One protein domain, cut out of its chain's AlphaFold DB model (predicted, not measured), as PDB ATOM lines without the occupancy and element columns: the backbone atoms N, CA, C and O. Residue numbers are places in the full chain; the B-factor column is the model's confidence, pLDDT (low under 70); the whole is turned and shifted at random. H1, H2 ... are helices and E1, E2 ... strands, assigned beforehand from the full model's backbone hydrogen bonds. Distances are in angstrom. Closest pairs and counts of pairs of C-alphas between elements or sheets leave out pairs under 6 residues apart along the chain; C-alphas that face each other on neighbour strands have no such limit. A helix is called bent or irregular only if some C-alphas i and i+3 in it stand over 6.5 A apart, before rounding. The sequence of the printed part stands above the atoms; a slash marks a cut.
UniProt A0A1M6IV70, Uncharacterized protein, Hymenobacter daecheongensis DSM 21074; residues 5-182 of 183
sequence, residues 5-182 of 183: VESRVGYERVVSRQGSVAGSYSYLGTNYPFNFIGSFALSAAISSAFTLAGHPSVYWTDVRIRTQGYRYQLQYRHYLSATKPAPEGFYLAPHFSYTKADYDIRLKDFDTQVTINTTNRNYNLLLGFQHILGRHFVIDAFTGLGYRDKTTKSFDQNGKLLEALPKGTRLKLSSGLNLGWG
ATOM      1  N   VAL A   5     168.518 136.151 138.808       80.06
ATOM      2  CA  VAL A   5     167.447 136.707 137.965       80.06
ATOM      3  C   VAL A   5     166.148 136.661 138.753       80.06
ATOM      4  O   VAL A   5     165.835 135.655 139.383       80.06
ATOM      5  N   GLU A   6     165.394 137.754 138.718       83.94
ATOM      6  CA  GLU A   6     164.044 137.826 139.271       83.94
ATOM      7  C   GLU A   6     163.048 137.903 138.108       83.94
ATOM      8  O   GLU A   6     163.051 138.873 137.352       83.94
ATOM      9  N   SER A   7     162.192 136.891 137.965       86.06
ATOM     10  CA  SER A   7     161.040 136.933 137.058       86.06
ATOM     11  C   SER A   7     159.810 137.301 137.873       86.06
ATOM     12  O   SER A   7     159.452 136.578 138.804       86.06
ATOM     13  N   ARG A   8     159.176 138.432 137.558       88.75
ATOM     14  CA  ARG A   8     158.090 139.009 138.358       88.75
ATOM     15  C   ARG A   8     156.792 139.078 137.570       88.75
ATOM     16  O   ARG A   8     156.779 139.550 136.440       88.75
ATOM     17  N   VAL A   9     155.702 138.712 138.236       89.38
ATOM     18  CA  VAL A   9     154.334 139.017 137.815       89.38
ATOM     19  C   VAL A   9     153.723 139.944 138.858       89.38
ATOM     20  O   VAL A   9     153.773 139.667 140.059       89.38
ATOM     21  N   GLY A  10     153.190 141.074 138.404       90.50
ATOM     22  CA  GLY A  10     152.585 142.091 139.253       90.50
ATOM     23  C   GLY A  10     151.197 142.476 138.768       90.50
ATOM     24  O   GLY A  10     150.899 142.372 137.582       90.50
ATOM     25  N   TYR A  11     150.369 142.926 139.701       92.75
ATOM     26  CA  TYR A  11     149.040 143.455 139.442       92.75
ATOM     27  C   TYR A  11     148.835 144.729 140.257       92.75
ATOM     28  O   TYR A  11     149.207 144.787 141.430       92.75
ATOM     29  N   GLU A  12     148.232 145.735 139.633       93.88
ATOM     30  CA  GLU A  12     147.861 147.003 140.248       93.88
ATOM     31  C   GLU A  12     146.367 147.248 140.039       93.88
ATOM     32  O   GLU A  12     145.840 147.057 138.945       93.88
ATOM     33  N   ARG A  13     145.686 147.694 141.098       94.31
ATOM     34  CA  ARG A  13     144.276 148.076 141.064       94.31
ATOM     35  C   ARG A  13     144.093 149.474 141.623       94.31
ATOM     36  O   ARG A  13     144.498 149.752 142.751       94.31
ATOM     37  N   VAL A  14     143.420 150.329 140.860       95.12
ATOM     38  CA  VAL A  14     142.962 151.639 141.332       95.12
ATOM     39  C   VAL A  14     141.831 151.432 142.342       95.12
ATOM     40  O   VAL A  14     140.856 150.733 142.062       95.12
ATOM     41  N   VAL A  15     141.984 152.012 143.531       96.69
ATOM     42  CA  VAL A  15     141.017 151.919 144.641       96.69
ATOM     43  C   VAL A  15     140.380 153.268 144.974       96.69
ATOM     44  O   VAL A  15     139.328 153.312 145.601       96.69
ATOM     45  N   SER A  16     140.992 154.374 144.549       94.94
ATOM     46  CA  SER A  16     140.426 155.718 144.661       94.94
ATOM     47  C   SER A  16     140.992 156.625 143.571       94.94
ATOM     48  O   SER A  16     141.921 156.251 142.857       94.94
ATOM     49  N   ARG A  17     140.481 157.859 143.468       93.56
ATOM     50  CA  ARG A  17     140.980 158.853 142.503       93.56
ATOM     51  C   ARG A  17     142.494 159.084 142.604       93.56
ATOM     52  O   ARG A  17     143.114 159.409 141.601       93.56
ATOM     53  N   GLN A  18     143.074 158.923 143.791       95.88
ATOM     54  CA  GLN A  18     144.493 159.163 144.072       95.88
ATOM     55  C   GLN A  18     145.169 157.944 144.706       95.88
ATOM     56  O   GLN A  18     146.215 158.077 145.334       95.88
ATOM     57  N   GLY A  19     144.563 156.764 144.612       96.19
ATOM     58  CA  GLY A  19     144.999 155.588 145.354       96.19
ATOM     59  C   GLY A  19     144.987 154.346 144.488       96.19
ATOM     60  O   GLY A  19     143.969 154.028 143.870       96.19
ATOM     61  N   SER A  20     146.087 153.601 144.498       96.69
ATOM     62  CA  SER A  20     146.139 152.240 143.967       96.69
ATOM     63  C   SER A  20     146.799 151.288 144.960       96.69
ATOM     64  O   SER A  20     147.603 151.680 145.808       96.69
ATOM     65  N   VAL A  21     146.439 150.014 144.864       97.38
ATOM     66  CA  VAL A  21     147.109 148.921 145.568       97.38
ATOM     67  C   VAL A  21     147.762 148.043 144.519       97.38
ATOM     68  O   VAL A  21     147.104 147.631 143.564       97.38
ATOM     69  N   ALA A  22     149.041 147.733 144.706       95.88
ATOM     70  CA  ALA A  22     149.761 146.827 143.831       95.88
ATOM     71  C   ALA A  22     150.420 145.696 144.619       95.88
ATOM     72  O   ALA A  22     151.030 145.907 145.670       95.88
ATOM     73  N   GLY A  23     150.297 144.487 144.083       96.50
ATOM     74  CA  GLY A  23     150.894 143.270 144.610       96.50
ATOM     75  C   GLY A  23     151.722 142.580 143.535       96.50
ATOM     76  O   GLY A  23     151.395 142.643 142.352       96.50
ATOM     77  N   SER A  24     152.807 141.917 143.923       94.69
ATOM     78  CA  SER A  24     153.565 141.086 142.988       94.69
ATOM     79  C   SER A  24     154.153 139.849 143.642       94.69
ATOM     80  O   SER A  24     154.509 139.844 144.824       94.69
ATOM     81  N   TYR A  25     154.281 138.816 142.819       95.94
ATOM     82  CA  TYR A  25     155.032 137.612 143.105       95.94
ATOM     83  C   TYR A  25     156.215 137.539 142.150       95.94
ATOM     84  O   TYR A  25     156.107 137.875 140.971       95.94
ATOM     85  N   SER A  26     157.364 137.121 142.663       93.94
ATOM     86  CA  SER A  26     158.558 136.946 141.850       93.94
ATOM     87  C   SER A  26     159.229 135.627 142.168       93.94
ATOM     88  O   SER A  26     159.394 135.287 143.338       93.94
ATOM     89  N   TYR A  27     159.644 134.920 141.125       93.12
ATOM     90  CA  TYR A  27     160.537 133.780 141.233       93.12
ATOM     91  C   TYR A  27     161.983 134.264 141.128       93.12
ATOM     92  O   TYR A  27     162.319 135.043 140.233       93.12
ATOM     93  N   LEU A  28     162.827 133.813 142.051       91.38
ATOM     94  CA  LEU A  28     164.261 134.079 142.051       91.38
ATOM     95  C   LEU A  28     164.971 132.849 141.505       91.38
ATOM     96  O   LEU A  28     164.989 131.800 142.144       91.38
ATOM     97  N   GLY A  29     165.524 132.990 140.306       86.69
ATOM     98  CA  GLY A  29     166.198 131.929 139.581       86.69
ATOM     99  C   GLY A  29     167.691 132.178 139.419       86.69
ATOM    100  O   GLY A  29     168.210 133.289 139.582       86.69
ATOM    101  N   THR A  30     168.386 131.109 139.040       84.50
ATOM    102  CA  THR A  30     169.800 131.171 138.676       84.50
ATOM    103  C   THR A  30     169.965 131.965 137.385       84.50
ATOM    104  O   THR A  30     169.347 131.649 136.368       84.50
ATOM    105  N   ASN A  31     170.827 132.978 137.413       79.25
ATOM    106  CA  ASN A  31     171.178 133.737 136.224       79.25
ATOM    107  C   ASN A  31     172.265 133.009 135.422       79.25
ATOM    108  O   ASN A  31     173.433 133.364 135.528       79.25
ATOM    109  N   TYR A  32     171.912 131.985 134.644       77.06
ATOM    110  CA  TYR A  32     172.890 131.204 133.872       77.06
ATOM    111  C   TYR A  32     173.875 132.037 133.026       77.06
ATOM    112  O   TYR A  32     175.073 131.783 133.152       77.06
ATOM    113  N   PRO A  33     173.450 133.042 132.232       72.69
ATOM    114  CA  PRO A  33     174.384 133.790 131.390       72.69
ATOM    115  C   PRO A  33     175.360 134.679 132.172       72.69
ATOM    116  O   PRO A  33     176.438 134.961 131.664       72.69
ATOM    117  N   PHE A  34     175.033 135.093 133.402       70.06
ATOM    118  CA  PHE A  34     175.900 135.957 134.223       70.06
ATOM    119  C   PHE A  34     176.425 135.283 135.499       70.06
ATOM    120  O   PHE A  34     177.087 135.923 136.318       70.06
ATOM    121  N   ASN A  35     176.174 133.982 135.672       73.75
ATOM    122  CA  ASN A  35     176.605 133.228 136.850       73.75
ATOM    123  C   ASN A  35     178.134 133.205 136.981       73.75
ATOM    124  O   ASN A  35     178.672 133.248 138.086       73.75
ATOM    125  N   PHE A  36     178.828 133.224 135.838       74.38
ATOM    126  CA  PHE A  36     180.287 133.201 135.759       74.38
ATOM    127  C   PHE A  36     180.949 134.330 136.562       74.38
ATOM    128  O   PHE A  36     182.018 134.114 137.120       74.38
ATOM    129  N   ILE A  37     180.317 135.505 136.680       74.88
ATOM    130  CA  ILE A  37     180.865 136.637 137.442       74.88
ATOM    131  C   ILE A  37     180.915 136.293 138.936       74.88
ATOM    132  O   ILE A  37     181.922 136.528 139.603       74.88
ATOM    133  N   GLY A  38     179.833 135.706 139.460       71.94
ATOM    134  CA  GLY A  38     179.756 135.273 140.856       71.94
ATOM    135  C   GLY A  38     180.712 134.118 141.148       71.94
ATOM    136  O   GLY A  38     181.418 134.147 142.156       71.94
ATOM    137  N   SER A  39     180.774 133.145 140.238       77.94
ATOM    138  CA  SER A  39     181.702 132.018 140.311       77.94
ATOM    139  C   SER A  39     183.164 132.463 140.300       77.94
ATOM    140  O   SER A  39     183.932 132.028 141.153       77.94
ATOM    141  N   PHE A  40     183.539 133.371 139.393       77.56
ATOM    142  CA  PHE A  40     184.899 133.898 139.282       77.56
ATOM    143  C   PHE A  40     185.316 134.646 140.550       77.56
ATOM    144  O   PHE A  40     186.375 134.375 141.110       77.56
ATOM    145  N   ALA A  41     184.464 135.556 141.037       79.31
ATOM    146  CA  ALA A  41     184.753 136.337 142.237       79.31
ATOM    147  C   ALA A  41     184.940 135.444 143.474       79.31
ATOM    148  O   ALA A  41     185.847 135.679 144.274       79.31
ATOM    149  N   LEU A  42     184.105 134.410 143.626       79.19
ATOM    150  CA  LEU A  42     184.221 133.486 144.751       79.19
ATOM    151  C   LEU A  42     185.438 132.562 144.613       79.19
ATOM    152  O   LEU A  42     186.138 132.348 145.596       79.19
ATOM    153  N   SER A  43     185.721 132.074 143.403       79.88
ATOM    154  CA  SER A  43     186.910 131.258 143.120       79.88
ATOM    155  C   SER A  43     188.190 132.025 143.465       79.88
ATOM    156  O   SER A  43     189.020 131.529 144.220       79.88
ATOM    157  N   ALA A  44     188.289 133.290 143.038       78.94
ATOM    158  CA  ALA A  44     189.417 134.160 143.363       78.94
ATOM    159  C   ALA A  44     189.574 134.386 144.876       78.94
ATOM    160  O   ALA A  44     190.680 134.271 145.397       78.94
ATOM    161  N   ALA A  45     188.478 134.656 145.596       80.06
ATOM    162  CA  ALA A  45     188.518 134.845 147.047       80.06
ATOM    163  C   ALA A  45     189.017 133.591 147.784       80.06
ATOM    164  O   ALA A  45     189.816 133.700 148.714       80.06
ATOM    165  N   ILE A  46     188.582 132.406 147.343       77.38
ATOM    166  CA  ILE A  46     189.044 131.125 147.883       77.38
ATOM    167  C   ILE A  46     190.535 130.949 147.593       77.38
ATOM    168  O   ILE A  46     191.309 130.752 148.527       77.38
ATOM    169  N   SER A  47     190.969 131.105 146.341       76.88
ATOM    170  CA  SER A  47     192.385 131.007 145.966       76.88
ATOM    171  C   SER A  47     193.273 131.960 146.778       76.88
ATOM    172  O   SER A  47     194.332 131.553 147.265       76.88
ATOM    173  N   SER A  48     192.839 133.206 146.996       78.62
ATOM    174  CA  SER A  48     193.563 134.170 147.834       78.62
ATOM    175  C   SER A  48     193.636 133.737 149.299       78.62
ATOM    176  O   SER A  48     194.710 133.806 149.893       78.62
ATOM    177  N   ALA A  49     192.534 133.256 149.882       78.62
ATOM    178  CA  ALA A  49     192.508 132.791 151.268       78.62
ATOM    179  C   ALA A  49     193.428 131.578 151.492       78.62
ATOM    180  O   ALA A  49     194.175 131.549 152.467       78.62
ATOM    181  N   PHE A  50     193.437 130.616 150.563       75.25
ATOM    182  CA  PHE A  50     194.336 129.458 150.618       75.25
ATOM    183  C   PHE A  50     195.810 129.865 150.502       75.25
ATOM    184  O   PHE A  50     196.642 129.363 151.257       75.25
ATOM    185  N   THR A  51     196.124 130.815 149.615       76.75
ATOM    186  CA  THR A  51     197.490 131.346 149.465       76.75
ATOM    187  C   THR A  51     197.959 132.047 150.743       76.75
ATOM    188  O   THR A  51     199.075 131.817 151.201       76.75
ATOM    189  N   LEU A  52     197.098 132.863 151.366       79.81
ATOM    190  CA  LEU A  52     197.399 133.536 152.637       79.81
ATOM    191  C   LEU A  52     197.595 132.556 153.802       79.81
ATOM    192  O   LEU A  52     198.359 132.846 154.718       79.81
ATOM    193  N   ALA A  53     196.937 131.396 153.766       79.88
ATOM    194  CA  ALA A  53     197.083 130.338 154.763       79.88
ATOM    195  C   ALA A  53     198.338 129.460 154.560       79.88
ATOM    196  O   ALA A  53     198.534 128.497 155.299       79.88
ATOM    197  N   GLY A  54     199.196 129.774 153.580       73.81
ATOM    198  CA  GLY A  54     200.437 129.036 153.318       73.81
ATOM    199  C   GLY A  54     200.231 127.694 152.611       73.81
ATOM    200  O   GLY A  54     201.160 126.888 152.541       73.81
ATOM    201  N   HIS A  55     199.031 127.437 152.081       72.69
ATOM    202  CA  HIS A  55     198.780 126.265 151.251       72.69
ATOM    203  C   HIS A  55     199.331 126.483 149.831       72.69
ATOM    204  O   HIS A  55     199.314 127.614 149.336       72.69
ATOM    205  N   PRO A  56     199.801 125.418 149.149       63.81
ATOM    206  CA  PRO A  56     200.184 125.508 147.745       63.81
ATOM    207  C   PRO A  56     199.009 126.055 146.929       63.81
ATOM    208  O   PRO A  56     197.862 125.659 147.139       63.81
ATOM    209  N   SER A  57     199.307 127.001 146.038       57.09
ATOM    210  CA  SER A  57     198.341 127.810 145.294       57.09
ATOM    211  C   SER A  57     197.218 126.943 144.713       57.09
ATOM    212  O   SER A  57     197.436 126.157 143.794       57.09
ATOM    213  N   VAL A  58     195.994 127.079 145.226       55.66
ATOM    214  CA  VAL A  58     194.814 126.509 144.566       55.66
ATOM    215  C   VAL A  58     194.550 127.387 143.347       55.66
ATOM    216  O   VAL A  58     194.018 128.490 143.471       55.66
ATOM    217  N   TYR A  59     195.005 126.933 142.177       58.59
ATOM    218  CA  TYR A  59     195.092 127.762 140.971       58.59
ATOM    219  C   TYR A  59     193.740 128.212 140.421       58.59
ATOM    220  O   TYR A  59     193.668 129.263 139.789       58.59
ATOM    221  N   TRP A  60     192.674 127.461 140.670       64.62
ATOM    222  CA  TRP A  60     191.306 127.838 140.335       64.62
ATOM    223  C   TRP A  60     190.376 126.732 140.823       64.62
ATOM    224  O   TRP A  60     190.750 125.564 140.728       64.62
ATOM    225  N   THR A  61     189.176 127.064 141.302       71.62
ATOM    226  CA  THR A  61     188.132 126.051 141.528       71.62
ATOM    227  C   THR A  61     186.859 126.354 140.747       71.62
ATOM    228  O   THR A  61     186.433 127.512 140.689       71.62
ATOM    229  N   ASP A  62     186.258 125.331 140.123       78.88
ATOM    230  CA  ASP A  62     184.946 125.463 139.468       78.88
ATOM    231  C   ASP A  62     183.873 125.652 140.548       78.88
ATOM    232  O   ASP A  62     183.452 124.710 141.231       78.88
ATOM    233  N   VAL A  63     183.453 126.907 140.711       81.06
ATOM    234  CA  VAL A  63     182.372 127.311 141.604       81.06
ATOM    235  C   VAL A  63     181.071 127.315 140.818       81.06
ATOM    236  O   VAL A  63     180.894 128.103 139.888       81.06
ATOM    237  N   ARG A  64     180.093 126.523 141.248       84.19
ATOM    238  CA  ARG A  64     178.730 126.580 140.706       84.19
ATOM    239  C   ARG A  64     177.787 127.130 141.751       84.19
ATOM    240  O   ARG A  64     177.646 126.541 142.816       84.19
ATOM    241  N   ILE A  65     177.120 128.230 141.418       85.25
ATOM    242  CA  ILE A  65     176.129 128.853 142.290       85.25
ATOM    243  C   ILE A  65     174.748 128.616 141.691       85.25
ATOM    244  O   ILE A  65     174.472 129.030 140.565       85.25
ATOM    245  N   ARG A  66     173.867 127.948 142.426       88.69
ATOM    246  CA  ARG A  66     172.451 127.831 142.074       88.69
ATOM    247  C   ARG A  66     171.643 128.671 143.036       88.69
ATOM    248  O   ARG A  66     171.865 128.631 144.235       88.69
ATOM    249  N   THR A  67     170.733 129.464 142.489       90.12
ATOM    250  CA  THR A  67     169.793 130.281 143.254       90.12
ATOM    251  C   THR A  67     168.381 129.792 142.997       90.12
ATOM    252  O   THR A  67     167.983 129.649 141.835       90.12
ATOM    253  N   GLN A  68     167.632 129.603 144.077       92.75
ATOM    254  CA  GLN A  68     166.198 129.372 144.046       92.75
ATOM    255  C   GLN A  68     165.534 130.192 145.146       92.75
ATOM    256  O   GLN A  68     166.031 130.293 146.263       92.75
ATOM    257  N   GLY A  69     164.391 130.792 144.850       94.44
ATOM    258  CA  GLY A  69     163.660 131.530 145.861       94.44
ATOM    259  C   GLY A  69     162.424 132.210 145.328       94.44
ATOM    260  O   GLY A  69     162.046 132.071 144.165       94.44
ATOM    261  N   TYR A  70     161.806 132.985 146.203       95.88
ATOM    262  CA  TYR A  70     160.633 133.764 145.869       95.88
ATOM    263  C   TYR A  70     160.605 135.086 146.618       95.88
ATOM    264  O   TYR A  70     161.209 135.267 147.684       95.88
ATOM    265  N   ARG A  71     159.847 136.021 146.055       96.31
ATOM    266  CA  ARG A  71     159.596 137.325 146.642       96.31
ATOM    267  C   ARG A  71     158.135 137.707 146.503       96.31
ATOM    268  O   ARG A  71     157.582 137.671 145.410       96.31
ATOM    269  N   TYR A  72     157.559 138.159 147.607       97.25
ATOM    270  CA  TYR A  72     156.267 138.831 147.636       97.25
ATOM    271  C   TYR A  72     156.485 140.317 147.852       97.25
ATOM    272  O   TYR A  72     157.353 140.713 148.641       97.25
ATOM    273  N   GLN A  73     155.705 141.141 147.163       96.94
ATOM    274  CA  GLN A  73     155.720 142.585 147.360       96.94
ATOM    275  C   GLN A  73     154.306 143.125 147.398       96.94
ATOM    276  O   GLN A  73     153.449 142.677 146.637       96.94
ATOM    277  N   LEU A  74     154.105 144.107 148.262       97.94
ATOM    278  CA  LEU A  74     152.857 144.827 148.412       97.94
ATOM    279  C   LEU A  74     153.174 146.308 148.556       97.94
ATOM    280  O   LEU A  74     154.083 146.684 149.296       97.94
ATOM    281  N   GLN A  75     152.419 147.143 147.863       97.19
ATOM    282  CA  GLN A  75     152.530 148.586 147.978       97.19
ATOM    283  C   GLN A  75     151.163 149.237 147.838       97.19
ATOM    284  O   GLN A  75     150.329 148.806 147.041       97.19
ATOM    285  N   TYR A  76     150.962 150.301 148.601       98.00
ATOM    286  CA  TYR A  76     149.874 151.241 148.379       98.00
ATOM    287  C   TYR A  76     150.482 152.497 147.778       98.00
ATOM    288  O   TYR A  76     151.439 153.016 148.340       98.00
ATOM    289  N   ARG A  77     149.969 152.976 146.648       97.25
ATOM    290  CA  ARG A  77     150.455 154.195 145.999       97.25
ATOM    291  C   ARG A  77     149.438 155.297 146.174       97.25
ATOM    292  O   ARG A  77     148.293 155.164 145.746       97.25
ATOM    293  N   HIS A  78     149.885 156.395 146.764       97.31
ATOM    294  CA  HIS A  78     149.135 157.632 146.812       97.31
ATOM    295  C   HIS A  78     149.665 158.594 145.753       97.31
ATOM    296  O   HIS A  78     150.801 159.060 145.853       97.31
ATOM    297  N   TYR A  79     148.856 158.869 144.735       97.06
ATOM    298  CA  TYR A  79     149.199 159.757 143.633       97.06
ATOM    299  C   TYR A  79     148.976 161.212 144.037       97.06
ATOM    300  O   TYR A  79     147.883 161.601 144.438       97.06
ATOM    301  N   LEU A  80     150.026 162.016 143.889       94.88
ATOM    302  CA  LEU A  80     150.084 163.421 144.297       94.88
ATOM    303  C   LEU A  80     149.559 164.375 143.213       94.88
ATOM    304  O   LEU A  80     149.502 165.586 143.418       94.88
ATOM    305  N   SER A  81     149.200 163.851 142.040       87.19
ATOM    306  CA  SER A  81     148.678 164.655 140.938       87.19
ATOM    307  C   SER A  81     147.276 165.185 141.258       87.19
ATOM    308  O   SER A  81     146.374 164.433 141.628       87.19
ATOM    309  N   ALA A  82     147.075 166.493 141.083       76.00
ATOM    310  CA  ALA A  82     145.753 167.117 141.179       76.00
ATOM    311  C   ALA A  82     144.943 166.958 139.878       76.00
ATOM    312  O   ALA A  82     143.712 166.887 139.901       76.00
ATOM    313  N   THR A  83     145.635 166.894 138.738       83.50
ATOM    314  CA  THR A  83     145.026 166.935 137.400       83.50
ATOM    315  C   THR A  83     144.788 165.553 136.806       83.50
ATOM    316  O   THR A  83     143.832 165.382 136.054       83.50
ATOM    317  N   LYS A  84     145.617 164.562 137.151       86.56
ATOM    318  CA  LYS A  84     145.513 163.194 136.625       86.56
ATOM    319  C   LYS A  84     145.088 162.225 137.729       86.56
ATOM    320  O   LYS A  84     145.697 162.250 138.797       86.56
ATOM    321  N   PRO A  85     144.051 161.398 137.508       90.56
ATOM    322  CA  PRO A  85     143.704 160.351 138.454       90.56
ATOM    323  C   PRO A  85     144.758 159.236 138.451       90.56
ATOM    324  O   PRO A  85     145.528 159.074 137.502       90.56
ATOM    325  N   ALA A  86     144.761 158.432 139.512       90.81
ATOM    326  CA  ALA A  86     145.507 157.185 139.549       90.81
ATOM    327  C   ALA A  86     145.131 156.299 138.334       90.81
ATOM    328  O   ALA A  86     143.956 156.249 137.965       90.81
ATOM    329  N   PRO A  87     146.094 155.588 137.723       91.69
ATOM    330  CA  PRO A  87     147.431 155.339 138.238       91.69
ATOM    331  C   PRO A  87     148.515 156.156 137.501       91.69
ATOM    332  O   PRO A  87     149.562 155.611 137.153       91.69
ATOM    333  N   GLU A  88     148.289 157.452 137.247       93.56
ATOM    334  CA  GLU A  88     149.255 158.318 136.555       93.56
ATOM    335  C   GLU A  88     149.767 159.485 137.419       93.56
ATOM    336  O   GLU A  88     149.009 160.176 138.100       93.56
ATOM    337  N   GLY A  89     151.072 159.750 137.343       95.06
ATOM    338  CA  GLY A  89     151.750 160.879 137.970       95.06
ATOM    339  C   GLY A  89     152.736 160.477 139.064       95.06
ATOM    340  O   GLY A  89     153.092 159.307 139.227       95.06
ATOM    341  N   PHE A  90     153.191 161.484 139.813       97.06
ATOM    342  CA  PHE A  90     154.026 161.276 140.992       97.06
ATOM    343  C   PHE A  90     153.237 160.585 142.094       97.06
ATOM    344  O   PHE A  90     152.075 160.923 142.326       97.06
ATOM    345  N   TYR A  91     153.879 159.667 142.807       97.31
ATOM    346  CA  TYR A  91     153.283 158.982 143.939       97.31
ATOM    347  C   TYR A  91     154.245 158.852 145.116       97.31
ATOM    348  O   TYR A  91     155.467 158.794 144.958       97.31
ATOM    349  N   LEU A  92     153.655 158.730 146.302       97.81
ATOM    350  CA  LEU A  92     154.307 158.249 147.511       97.81
ATOM    351  C   LEU A  92     153.727 156.877 147.861       97.81
ATOM    352  O   LEU A  92     152.510 156.697 147.820       97.81
ATOM    353  N   ALA A  93     154.573 155.905 148.194       97.75
ATOM    354  CA  ALA A  93     154.118 154.549 148.457       97.75
ATOM    355  C   ALA A  93     154.842 153.881 149.629       97.75
ATOM    356  O   ALA A  93     156.042 153.606 149.518       97.75
ATOM    357  N   PRO A  94     154.148 153.537 150.732       97.75
ATOM    358  CA  PRO A  94     154.638 152.485 151.607       97.75
ATOM    359  C   PRO A  94     154.745 151.177 150.815       97.75
ATOM    360  O   PRO A  94     153.801 150.737 150.154       97.75
ATOM    361  N   HIS A  95     155.916 150.556 150.888       97.62
ATOM    362  CA  HIS A  95     156.265 149.333 150.179       97.62
ATOM    363  C   HIS A  95     156.793 148.297 151.160       97.62
ATOM    364  O   HIS A  95     157.753 148.534 151.894       97.62
ATOM    365  N   PHE A  96     156.183 147.121 151.134       97.62
ATOM    366  CA  PHE A  96     156.643 145.953 151.857       97.62
ATOM    367  C   PHE A  96     157.127 144.892 150.876       97.62
ATOM    368  O   PHE A  96     156.521 144.646 149.832       97.62
ATOM    369  N   SER A  97     158.211 144.208 151.234       96.75
ATOM    370  CA  SER A  97     158.600 142.987 150.537       96.75
ATOM    371  C   SER A  97     159.167 141.937 151.473       96.75
ATOM    372  O   SER A  97     159.940 142.239 152.384       96.75
ATOM    373  N   TYR A  98     158.821 140.689 151.184       96.88
ATOM    374  CA  TYR A  98     159.375 139.505 151.817       96.88
ATOM    375  C   TYR A  98     160.092 138.674 150.761       96.88
ATOM    376  O   TYR A  98     159.525 138.387 149.709       96.88
ATOM    377  N   THR A  99     161.325 138.276 151.043       96.00
ATOM    378  CA  THR A  99     162.132 137.437 150.162       96.00
ATOM    379  C   THR A  99     162.683 136.260 150.938       96.00
ATOM    380  O   THR A  99     163.239 136.440 152.024       96.00
ATOM    381  N   LYS A 100     162.584 135.077 150.345       96.19
ATOM    382  CA  LYS A 100     163.306 133.887 150.779       96.19
ATOM    383  C   LYS A 100     164.088 133.356 149.585       96.19
ATOM    384  O   LYS A 100     163.514 133.202 148.511       96.19
ATOM    385  N   ALA A 101     165.384 133.150 149.763       94.31
ATOM    386  CA  ALA A 101     166.260 132.648 148.720       94.31
ATOM    387  C   ALA A 101     167.296 131.708 149.317       94.31
ATOM    388  O   ALA A 101     167.926 132.047 150.321       94.31
ATOM    389  N   ASP A 102     167.475 130.582 148.652       93.06
ATOM    390  CA  ASP A 102     168.454 129.565 148.968       93.06
ATOM    391  C   ASP A 102     169.504 129.569 147.849       93.06
ATOM    392  O   ASP A 102     169.183 129.664 146.656       93.06
ATOM    393  N   TYR A 103     170.771 129.564 148.254       90.50
ATOM    394  CA  TYR A 103     171.914 129.569 147.354       90.50
ATOM    395  C   TYR A 103     172.750 128.325 147.604       90.50
ATOM    396  O   TYR A 103     173.403 128.227 148.641       90.50
ATOM    397  N   ASP A 104     172.771 127.412 146.644       90.62
ATOM    398  CA  ASP A 104     173.645 126.247 146.686       90.62
ATOM    399  C   ASP A 104     174.948 126.578 145.975       90.62
ATOM    400  O   ASP A 104     174.975 126.845 144.771       90.62
ATOM    401  N   ILE A 105     176.034 126.575 146.735       88.06
ATOM    402  CA  ILE A 105     177.383 126.824 146.248       88.06
ATOM    403  C   ILE A 105     178.114 125.492 146.256       88.06
ATOM    404  O   ILE A 105     178.352 124.918 147.316       88.06
ATOM    405  N   ARG A 106     178.486 125.007 145.074       87.19
ATOM    406  CA  ARG A 106     179.291 123.798 144.919       87.19
ATOM    407  C   ARG A 106     180.698 124.157 144.467       87.19
ATOM    408  O   ARG A 106     180.868 124.819 143.446       87.19
ATOM    409  N   LEU A 107     181.673 123.679 145.227       83.94
ATOM    410  CA  LEU A 107     183.103 123.727 144.963       83.94
ATOM    411  C   LEU A 107     183.502 122.368 144.403       83.94
ATOM    412  O   LEU A 107     183.610 121.395 145.151       83.94
ATOM    413  N   LYS A 108     183.636 122.277 143.078       80.38
ATOM    414  CA  LYS A 108     183.799 120.987 142.396       80.38
ATOM    415  C   LYS A 108     185.055 120.241 142.852       80.38
ATOM    416  O   LYS A 108     184.984 119.041 143.085       80.38
ATOM    417  N   ASP A 109     186.167 120.950 143.008       78.19
ATOM    418  CA  ASP A 109     187.483 120.333 143.240       78.19
ATOM    419  C   ASP A 109     187.706 119.909 144.698       78.19
ATOM    420  O   ASP A 109     188.615 119.139 144.989       78.19
ATOM    421  N   PHE A 110     186.847 120.371 145.607       74.50
ATOM    422  CA  PHE A 110     186.872 120.027 147.031       74.50
ATOM    423  C   PHE A 110     185.739 119.079 147.430       74.50
ATOM    424  O   PHE A 110     185.521 118.873 148.622       74.50
ATOM    425  N   ASP A 111     184.959 118.607 146.447       79.75
ATOM    426  CA  ASP A 111     183.675 117.919 146.630       79.75
ATOM    427  C   ASP A 111     182.856 118.524 147.780       79.75
ATOM    428  O   ASP A 111     182.353 117.842 148.673       79.75
ATOM    429  N   THR A 112     182.822 119.862 147.806       82.31
ATOM    430  CA  THR A 112     182.239 120.626 148.902       82.31
ATOM    431  C   THR A 112     181.017 121.396 148.443       82.31
ATOM    432  O   THR A 112     181.058 122.116 147.447       82.31
ATOM    433  N   GLN A 113     179.923 121.266 149.187       86.12
ATOM    434  CA  GLN A 113     178.707 122.044 148.996       86.12
ATOM    435  C   GLN A 113     178.392 122.852 150.257       86.12
ATOM    436  O   GLN A 113     178.471 122.363 151.382       86.12
ATOM    437  N   VAL A 114     178.041 124.116 150.050       88.06
ATOM    438  CA  VAL A 114     177.557 125.015 151.093       88.06
ATOM    439  C   VAL A 114     176.237 125.590 150.626       88.06
ATOM    440  O   VAL A 114     176.147 126.143 149.528       88.06
ATOM    441  N   THR A 115     175.225 125.495 151.477       91.06
ATOM    442  CA  THR A 115     173.914 126.080 151.210       91.06
ATOM    443  C   THR A 115     173.745 127.329 152.066       91.06
ATOM    444  O   THR A 115     173.960 127.314 153.277       91.06
ATOM    445  N   ILE A 116     173.381 128.445 151.439       91.38
ATOM    446  CA  ILE A 116     173.146 129.720 152.114       91.38
ATOM    447  C   ILE A 116     171.665 130.061 152.018       91.38
ATOM    448  O   ILE A 116     171.172 130.391 150.943       91.38
ATOM    449  N   ASN A 117     170.982 130.110 153.158       93.88
ATOM    450  CA  ASN A 117     169.577 130.500 153.218       93.88
ATOM    451  C   ASN A 117     169.479 131.952 153.657       93.88
ATOM    452  O   ASN A 117     169.956 132.339 154.727       93.88
ATOM    453  N   THR A 118     168.821 132.769 152.846       93.62
ATOM    454  CA  THR A 118     168.573 134.179 153.130       93.62
ATOM    455  C   THR A 118     167.082 134.435 153.254       93.62
ATOM    456  O   THR A 118     166.307 134.181 152.338       93.62
ATOM    457  N   THR A 119     166.683 135.019 154.380       95.31
ATOM    458  CA  THR A 119     165.359 135.617 154.561       95.31
ATOM    459  C   THR A 119     165.517 137.121 154.690       95.31
ATOM    460  O   THR A 119     166.328 137.597 155.485       95.31
ATOM    461  N   ASN A 120     164.752 137.880 153.915       95.00
ATOM    462  CA  ASN A 120     164.816 139.332 153.907       95.00
ATOM    463  C   ASN A 120     163.417 139.949 153.982       95.00
ATOM    464  O   ASN A 120     162.542 139.615 153.186       95.00
ATOM    465  N   ARG A 121     163.225 140.879 154.914       96.38
ATOM    466  CA  ARG A 121     162.032 141.720 155.040       96.38
ATOM    467  C   ARG A 121     162.444 143.164 154.799       96.38
ATOM    468  O   ARG A 121     163.333 143.663 155.485       96.38
ATOM    469  N   ASN A 122     161.809 143.834 153.841       96.06
ATOM    470  CA  ASN A 122     162.045 145.254 153.595       96.06
ATOM    471  C   ASN A 122     160.761 146.052 153.790       96.06
ATOM    472  O   ASN A 122     159.715 145.666 153.272       96.06
ATOM    473  N   TYR A 123     160.904 147.195 154.445       97.31
ATOM    474  CA  TYR A 123     159.893 148.235 154.569       97.31
ATOM    475  C   TYR A 123     160.493 149.499 153.974       97.31
ATOM    476  O   TYR A 123     161.497 149.989 154.484       97.31
ATOM    477  N   ASN A 124     159.942 149.997 152.875       97.25
ATOM    478  CA  ASN A 124     160.442 151.191 152.205       97.25
ATOM    479  C   ASN A 124     159.328 152.220 152.090       97.25
ATOM    480  O   ASN A 124     158.159 151.871 151.937       97.25
ATOM    481  N   LEU A 125     159.717 153.485 152.103       97.94
ATOM    482  CA  LEU A 125     158.899 154.567 151.595       97.94
ATOM    483  C   LEU A 125     159.442 154.934 150.215       97.94
ATOM    484  O   LEU A 125     160.601 155.334 150.088       97.94
ATOM    485  N   LEU A 126     158.626 154.729 149.184       97.56
ATOM    486  CA  LEU A 126     158.991 154.982 147.796       97.56
ATOM    487  C   LEU A 126     158.377 156.291 147.313       97.56
ATOM    488  O   LEU A 126     157.206 156.563 147.559       97.56
ATOM    489  N   LEU A 127     159.168 157.053 146.576       97.81
ATOM    490  CA  LEU A 127     158.751 158.152 145.724       97.81
ATOM    491  C   LEU A 127     158.912 157.679 144.285       97.81
ATOM    492  O   LEU A 127     159.996 157.239 143.895       97.81
ATOM    493  N   GLY A 128     157.845 157.733 143.504       97.12
ATOM    494  CA  GLY A 128     157.897 157.301 142.115       97.12
ATOM    495  C   GLY A 128     157.084 158.177 141.191       97.12
ATOM    496  O   GLY A 128     156.376 159.084 141.622       97.12
ATOM    497  N   PHE A 129     157.224 157.903 139.905       96.44
ATOM    498  CA  PHE A 129     156.497 158.551 138.834       96.44
ATOM    499  C   PHE A 129     156.066 157.487 137.836       96.44
ATOM    500  O   PHE A 129     156.914 156.815 137.246       96.44
ATOM    501  N   GLN A 130     154.752 157.363 137.647       95.88
ATOM    502  CA  GLN A 130     154.163 156.450 136.678       95.88
ATOM    503  C   GLN A 130     153.518 157.231 135.537       95.88
ATOM    504  O   GLN A 130     152.751 158.165 135.766       95.88
ATOM    505  N   HIS A 131     153.800 156.823 134.305       94.62
ATOM    506  CA  HIS A 131     153.210 157.398 133.109       94.62
ATOM    507  C   HIS A 131     152.683 156.304 132.183       94.62
ATOM    508  O   HIS A 131     153.335 155.278 131.983       94.62
ATOM    509  N   ILE A 132     151.498 156.538 131.621       92.69
ATOM    510  CA  ILE A 132     150.866 155.646 130.654       92.69
ATOM    511  C   ILE A 132     151.076 156.254 129.266       92.69
ATOM    512  O   ILE A 132     150.530 157.308 128.948       92.69
ATOM    513  N   LEU A 133     151.884 155.595 128.438       91.31
ATOM    514  CA  LEU A 133     152.086 155.953 127.042       91.31
ATOM    515  C   LEU A 133     150.960 155.366 126.182       91.31
ATOM    516  O   LEU A 133     150.774 154.148 126.080       91.31
ATOM    517  N   GLY A 134     150.216 156.256 125.524       87.62
ATOM    518  CA  GLY A 134     149.078 155.882 124.693       87.62
ATOM    519  C   GLY A 134     147.933 155.330 125.540       87.62
ATOM    520  O   GLY A 134     147.372 156.049 126.360       87.62
ATOM    521  N   ARG A 135     147.560 154.066 125.315       84.44
ATOM    522  CA  ARG A 135     146.455 153.407 126.035       84.44
ATOM    523  C   ARG A 135     146.885 152.298 126.985       84.44
ATOM    524  O   ARG A 135     146.136 151.985 127.900       84.44
ATOM    525  N   HIS A 136     148.058 151.707 126.768       90.19
ATOM    526  CA  HIS A 136     148.396 150.439 127.411       90.19
ATOM    527  C   HIS A 136     149.815 150.371 127.955       90.19
ATOM    528  O   HIS A 136     150.062 149.606 128.874       90.19
ATOM    529  N   PHE A 137     150.774 151.130 127.438       94.19
ATOM    530  CA  PHE A 137     152.150 150.949 127.880       94.19
ATOM    531  C   PHE A 137     152.423 151.767 129.141       94.19
ATOM    532  O   PHE A 137     152.179 152.968 129.156       94.19
ATOM    533  N   VAL A 138     152.930 151.135 130.196       93.94
ATOM    534  CA  VAL A 138     153.188 151.782 131.488       93.94
ATOM    535  C   VAL A 138     154.687 151.851 131.732       93.94
ATOM    536  O   VAL A 138     155.379 150.835 131.669       93.94
ATOM    537  N   ILE A 139     155.176 153.045 132.052       94.94
ATOM    538  CA  ILE A 139     156.538 153.283 132.533       94.94
ATOM    539  C   ILE A 139     156.438 153.793 133.961       94.94
ATOM    540  O   ILE A 139     155.692 154.731 134.234       94.94
ATOM    541  N   ASP A 140     157.209 153.203 134.861       94.81
ATOM    542  CA  ASP A 140     157.230 153.586 136.267       94.81
ATOM    543  C   ASP A 140     158.666 153.613 136.790       94.81
ATOM    544  O   ASP A 140     159.356 152.597 136.799       94.81
ATOM    545  N   ALA A 141     159.124 154.784 137.220       96.94
ATOM    546  CA  ALA A 141     160.430 154.963 137.836       96.94
ATOM    547  C   ALA A 141     160.257 155.316 139.310       96.94
ATOM    548  O   ALA A 141     159.444 156.172 139.657       96.94
ATOM    549  N   PHE A 142     161.051 154.700 140.183       96.88
ATOM    550  CA  PHE A 142     160.950 154.933 141.618       96.88
ATOM    551  C   PHE A 142     162.308 154.970 142.306       96.88
ATOM    552  O   PHE A 142     163.282 154.341 141.888       96.88
ATOM    553  N   THR A 143     162.343 155.688 143.421       98.00
ATOM    554  CA  THR A 143     163.437 155.703 144.384       98.00
ATOM    555  C   THR A 143     162.871 155.746 145.800       98.00
ATOM    556  O   THR A 143     161.712 156.096 146.001       98.00
ATOM    557  N   GLY A 144     163.640 155.374 146.813       96.25
ATOM    558  CA  GLY A 144     163.130 155.378 148.172       96.25
ATOM    559  C   GLY A 144     164.106 154.861 149.201       96.25
ATOM    560  O   GLY A 144     165.050 154.129 148.900       96.25
ATOM    561  N   LEU A 145     163.838 155.234 150.443       97.31
ATOM    562  CA  LEU A 145     164.602 154.810 151.602       97.31
ATOM    563  C   LEU A 145     163.781 153.826 152.419       97.31
ATOM    564  O   LEU A 145     162.549 153.862 152.435       97.31
ATOM    565  N   GLY A 146     164.471 152.932 153.106       95.81
ATOM    566  CA  GLY A 146     163.799 151.926 153.893       95.81
ATOM    567  C   GLY A 146     164.678 151.216 154.894       95.81
ATOM    568  O   GLY A 146     165.889 151.418 154.999       95.81
ATOM    569  N   TYR A 147     164.002 150.345 155.622       96.19
ATOM    570  CA  TYR A 147     164.546 149.453 156.616       96.19
ATOM    571  C   TYR A 147     164.559 148.023 156.074       96.19
ATOM    572  O   TYR A 147     163.562 147.519 155.551       96.19
ATOM    573  N   ARG A 148     165.696 147.352 156.233       94.62
ATOM    574  CA  ARG A 148     165.953 145.981 155.812       94.62
ATOM    575  C   ARG A 148     166.314 145.124 157.020       94.62
ATOM    576  O   ARG A 148     167.354 145.338 157.642       94.62
ATOM    577  N   ASP A 149     165.512 144.099 157.278       94.38
ATOM    578  CA  ASP A 149     165.848 143.017 158.202       94.38
ATOM    579  C   ASP A 149     166.194 141.761 157.407       94.38
ATOM    580  O   ASP A 149     165.325 141.071 156.867       94.38
ATOM    581  N   LYS A 150     167.496 141.489 157.314       93.62
ATOM    582  CA  LYS A 150     168.045 140.348 156.591       93.62
ATOM    583  C   LYS A 150     168.671 139.377 157.579       93.62
ATOM    584  O   LYS A 150     169.535 139.761 158.362       93.62
ATOM    585  N   THR A 151     168.277 138.117 157.480       93.81
ATOM    586  CA  THR A 151     168.918 136.997 158.167       93.81
ATOM    587  C   THR A 151     169.510 136.070 157.120       93.81
ATOM    588  O   THR A 151     168.812 135.683 156.182       93.81
ATOM    589  N   THR A 152     170.782 135.718 157.279       93.44
ATOM    590  CA  THR A 152     171.476 134.790 156.387       93.44
ATOM    591  C   THR A 152     172.124 133.694 157.227       93.44
ATOM    592  O   THR A 152     172.810 133.992 158.200       93.44
ATOM    593  N   LYS A 153     171.871 132.435 156.873       93.50
ATOM    594  CA  LYS A 153     172.399 131.245 157.550       93.50
ATOM    595  C   LYS A 153     173.149 130.388 156.538       93.50
ATOM    596  O   LYS A 153     172.648 130.225 155.428       93.50
ATOM    597  N   SER A 154     174.308 129.864 156.911       91.00
ATOM    598  CA  SER A 154     175.076 128.909 156.110       91.00
ATOM    599  C   SER A 154     174.937 127.502 156.684       91.00
ATOM    600  O   SER A 154     174.928 127.310 157.900       91.00
ATOM    601  N   PHE A 155     174.828 126.521 155.802       91.19
ATOM    602  CA  PHE A 155     174.697 125.109 156.128       91.19
ATOM    603  C   PHE A 155     175.748 124.312 155.362       91.19
ATOM    604  O   PHE A 155     176.095 124.668 154.232       91.19
ATOM    605  N   ASP A 156     176.257 123.255 155.988       88.56
ATOM    606  CA  ASP A 156     177.138 122.295 155.330       88.56
ATOM    607  C   ASP A 156     176.354 121.316 154.440       88.56
ATOM    608  O   ASP A 156     175.124 121.360 154.350       88.56
ATOM    609  N   GLN A 157     177.083 120.401 153.804       86.25
ATOM    610  CA  GLN A 157     176.532 119.356 152.935       86.25
ATOM    611  C   GLN A 157     175.521 118.433 153.627       86.25
ATOM    612  O   GLN A 157     174.658 117.863 152.966       86.25
ATOM    613  N   ASN A 158     175.623 118.287 154.950       87.50
ATOM    614  CA  ASN A 158     174.766 117.429 155.763       87.50
ATOM    615  C   ASN A 158     173.576 118.205 156.357       87.50
ATOM    616  O   ASN A 158     172.817 117.661 157.158       87.50
ATOM    617  N   GLY A 159     173.415 119.486 156.000       84.94
ATOM    618  CA  GLY A 159     172.369 120.360 156.526       84.94
ATOM    619  C   GLY A 159     172.635 120.870 157.944       84.94
ATOM    620  O   GLY A 159     171.741 121.451 158.566       84.94
ATOM    621  N   LYS A 160     173.849 120.694 158.480       90.00
ATOM    622  CA  LYS A 160     174.235 121.248 159.779       90.00
ATOM    623  C   LYS A 160     174.489 122.743 159.630       90.00
ATOM    624  O   LYS A 160     175.204 123.182 158.731       90.00
ATOM    625  N   LEU A 161     173.910 123.534 160.531       90.50
ATOM    626  CA  LEU A 161     174.158 124.973 160.591       90.50
ATOM    627  C   LEU A 161     175.645 125.222 160.880       90.50
ATOM    628  O   LEU A 161     176.151 124.792 161.916       90.50
ATOM    629  N   LEU A 162     176.311 125.929 159.971       88.69
ATOM    630  CA  LEU A 162     177.693 126.371 160.128       88.69
ATOM    631  C   LEU A 162     177.727 127.694 160.893       88.69
ATOM    632  O   LEU A 162     178.329 127.782 161.958       88.69
ATOM    633  N   GLU A 163     177.041 128.711 160.370       89.25
ATOM    634  CA  GLU A 163     177.065 130.052 160.946       89.25
ATOM    635  C   GLU A 163     175.794 130.850 160.608       89.25
ATOM    636  O   GLU A 163     175.150 130.666 159.569       89.25
ATOM    637  N   ALA A 164     175.435 131.784 161.488       88.69
ATOM    638  CA  ALA A 164     174.511 132.866 161.171       88.69
ATOM    639  C   ALA A 164     175.317 134.135 160.871       88.69
ATOM    640  O   ALA A 164     175.915 134.723 161.768       88.69
ATOM    641  N   LEU A 165     175.304 134.569 159.611       85.50
ATOM    642  CA  LEU A 165     176.049 135.747 159.173       85.50
ATOM    643  C   LEU A 165     175.531 137.012 159.880       85.50
ATOM    644  O   LEU A 165     174.311 137.179 160.035       85.50
ATOM    645  N   PRO A 166     176.427 137.941 160.260       84.62
ATOM    646  CA  PRO A 166     176.049 139.148 160.975       84.62
ATOM    647  C   PRO A 166     175.078 140.001 160.155       84.62
ATOM    648  O   PRO A 166     175.160 140.118 158.924       84.62
ATOM    649  N   LYS A 167     174.138 140.639 160.857       83.12
ATOM    650  CA  LYS A 167     173.202 141.575 160.234       83.12
ATOM    651  C   LYS A 167     173.972 142.826 159.814       83.12
ATOM    652  O   LYS A 167     174.395 143.607 160.657       83.12
ATOM    653  N   GLY A 168     174.147 143.012 158.505       81.25
ATOM    654  CA  GLY A 168     174.700 144.251 157.953       81.25
ATOM    655  C   GLY A 168     173.759 145.450 158.135       81.25
ATOM    656  O   GLY A 168     172.732 145.369 158.812       81.25
ATOM    657  N   THR A 169     174.076 146.561 157.469       88.12
ATOM    658  CA  THR A 169     173.297 147.801 157.572       88.12
ATOM    659  C   THR A 169     171.816 147.583 157.262       88.12
ATOM    660  O   THR A 169     171.445 146.989 156.235       88.12
ATOM    661  N   ARG A 170     170.982 148.091 158.178       92.75
ATOM    662  CA  ARG A 170     169.518 148.049 158.099       92.75
ATOM    663  C   ARG A 170     168.954 149.149 157.205       92.75
ATOM    664  O   ARG A 170     167.894 148.953 156.627       92.75
ATOM    665  N   LEU A 171     169.660 150.268 157.052       93.44
ATOM    666  CA  LEU A 171     169.303 151.298 156.080       93.44
ATOM    667  C   LEU A 171     169.475 150.759 154.656       93.44
ATOM    668  O   LEU A 171     170.480 150.119 154.329       93.44
ATOM    669  N   LYS A 172     168.480 151.023 153.813       92.69
ATOM    670  CA  LYS A 172     168.454 150.609 152.417       92.69
ATOM    671  C   LYS A 172     167.981 151.764 151.542       92.69
ATOM    672  O   LYS A 172     166.940 152.350 151.810       92.69
ATOM    673  N   LEU A 173     168.714 152.011 150.464       93.19
ATOM    674  CA  LEU A 173     168.243 152.778 149.316       93.19
ATOM    675  C   LEU A 173     167.709 151.794 148.266       93.19
ATOM    676  O   LEU A 173     168.327 150.758 148.008       93.19
ATOM    677  N   SER A 174     166.544 152.084 147.699       93.19
ATOM    678  CA  SER A 174     165.913 151.291 146.646       93.19
ATOM    679  C   SER A 174     165.601 152.202 145.470       93.19
ATOM    680  O   SER A 174     164.890 153.178 145.650       93.19
ATOM    681  N   SER A 175     166.073 151.857 144.277       94.06
ATOM    682  CA  SER A 175     165.715 152.545 143.034       94.06
ATOM    683  C   SER A 175     165.409 151.513 141.956       94.06
ATOM    684  O   SER A 175     165.928 150.393 142.011       94.06
ATOM    685  N   GLY A 176     164.562 151.861 140.994       92.56
ATOM    686  CA  GLY A 176     164.231 150.957 139.904       92.56
ATOM    687  C   GLY A 176     163.366 151.585 138.823       92.56
ATOM    688  O   GLY A 176     162.821 152.675 138.986       92.56
ATOM    689  N   LEU A 177     163.260 150.846 137.724       92.81
ATOM    690  CA  LEU A 177     162.402 151.126 136.584       92.81
ATOM    691  C   LEU A 177     161.547 149.881 136.337       92.81
ATOM    692  O   LEU A 177     162.080 148.776 136.223       92.81
ATOM    693  N   ASN A 178     160.237 150.060 136.264       91.00
ATOM    694  CA  ASN A 178     159.280 149.048 135.861       91.00
ATOM    695  C   ASN A 178     158.705 149.439 134.495       91.00
ATOM    696  O   ASN A 178     158.410 150.606 134.236       91.00
ATOM    697  N   LEU A 179     158.519 148.436 133.644       90.88
ATOM    698  CA  LEU A 179     157.765 148.539 132.401       90.88
ATOM    699  C   LEU A 179     156.588 147.572 132.498       90.88
ATOM    700  O   LEU A 179     156.737 146.474 133.038       90.88
ATOM    701  N   GLY A 180     155.426 147.979 132.004       86.19
ATOM    702  CA  GLY A 180     154.206 147.195 132.124       86.19
ATOM    703  C   GLY A 180     153.222 147.430 130.990       86.19
ATOM    704  O   GLY A 180     153.393 148.318 130.156       86.19
ATOM    705  N   TRP A 181     152.176 146.613 130.991       86.00
ATOM    706  CA  TRP A 181     151.038 146.732 130.092       86.00
ATOM    707  C   TRP A 181     149.759 146.853 130.928       86.00
ATOM    708  O   TRP A 181     149.484 145.991 131.761       86.00
ATOM    709  N   GLY A 182     149.024 147.945 130.747       79.75
ATOM    710  CA  GLY A 182     147.738 148.243 131.364       79.75
ATOM    711  C   GLY A 182     146.584 147.852 130.445       79.75
ATOM    712  O   GLY A 182     146.650 148.054 129.228       79.75
TER     713      GLY A 182
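Overview. This is residues 5 to 182 of the 183 residues of an uncharacterized protein of Hymenobacter daecheongensis DSM 21074 (UniProt A0A1M6IV70). One long, twisted sheet of eight strands is rolled into an elongated barrel that is not fully closed: its edge strands E1 and E8 are apart. At one end of the barrel the only named helix, H1, packs on E3, beside the strands. The printed part has 178 residues, with the named elements in the order E1 E2 H1 E3 E4 E5 E6 E7 E8. The class is mostly strand, each neighbour pair is antiparallel, and the sheet is branched at E6. The whole is loose, with a radius of gyration of the C-alphas of 20.9 A, and its outline is a rod of 70 by 30 by 27 A.

Arrangement. E5, residues 112 to 133, has E4, residues 89 to 107, on one side, with N 99 and O 120 2.8 A apart, within hydrogen-bond range. On the other side of E5 is E6, residues 137 to 155, with N 127 and O 143 2.8 A apart. E3, residues 63 to 79, lies on one side of E4 and E5 on the other side, with N 70 of E3 and O 100 of E4 2.9 A apart, within hydrogen-bond range. E2, residues 19 to 30, is the next neighbour, with N 24 and O 73 2.9 A apart. E1, residues 5 to 16, is an edge strand and forms a hairpin with E2, with N 9 and O 25 2.9 A apart. E6 has two further neighbours on the side away from E5: E7, residues 161 to 165, beside residues 152 to 155, and E8, residues 171 to 181, beside residues 137 to 147. N 154 and O 163 are 2.9 A apart, as are N 142 and O 176. E3 E4 E5 E6 E7 make a meander, each strand the antiparallel neighbour of the one before. E3, E4, E5 and E6 bend, by 58, 75, 83 and 83 degrees. H1, residues 32 to 52, is on the sheet at a height of 6.5 A, only just over none of the strands, with 2 of its C-alphas falling on E3. Its closest C-alphas to E3 are those of Ser 39 and Val 63, 4.9 A apart. In H1, 14 of 17 O i to N i+4 pairs are within hydrogen-bond range.

Along the chain. E1 begins at C-alpha 5, (167.447, 136.707, 137.965). H1 is 31.0 A long and irregular, with C-alphas 33 and 36 7.4 A apart. E5 is 51.3 A, E4 49.1 A, E3 46.4 A and E6 44.4 A long. E8 ends at C-alpha 181, (151.038, 146.732, 130.092).

Size, cuts and confidence. The C-alphas of Pro 56 and Thr 83, the two farthest apart, are 69.8 A apart. The printed part has no cut and no long link. Mean pLDDT of the printed part is 88.6, and residues 56 to 60 are under 70.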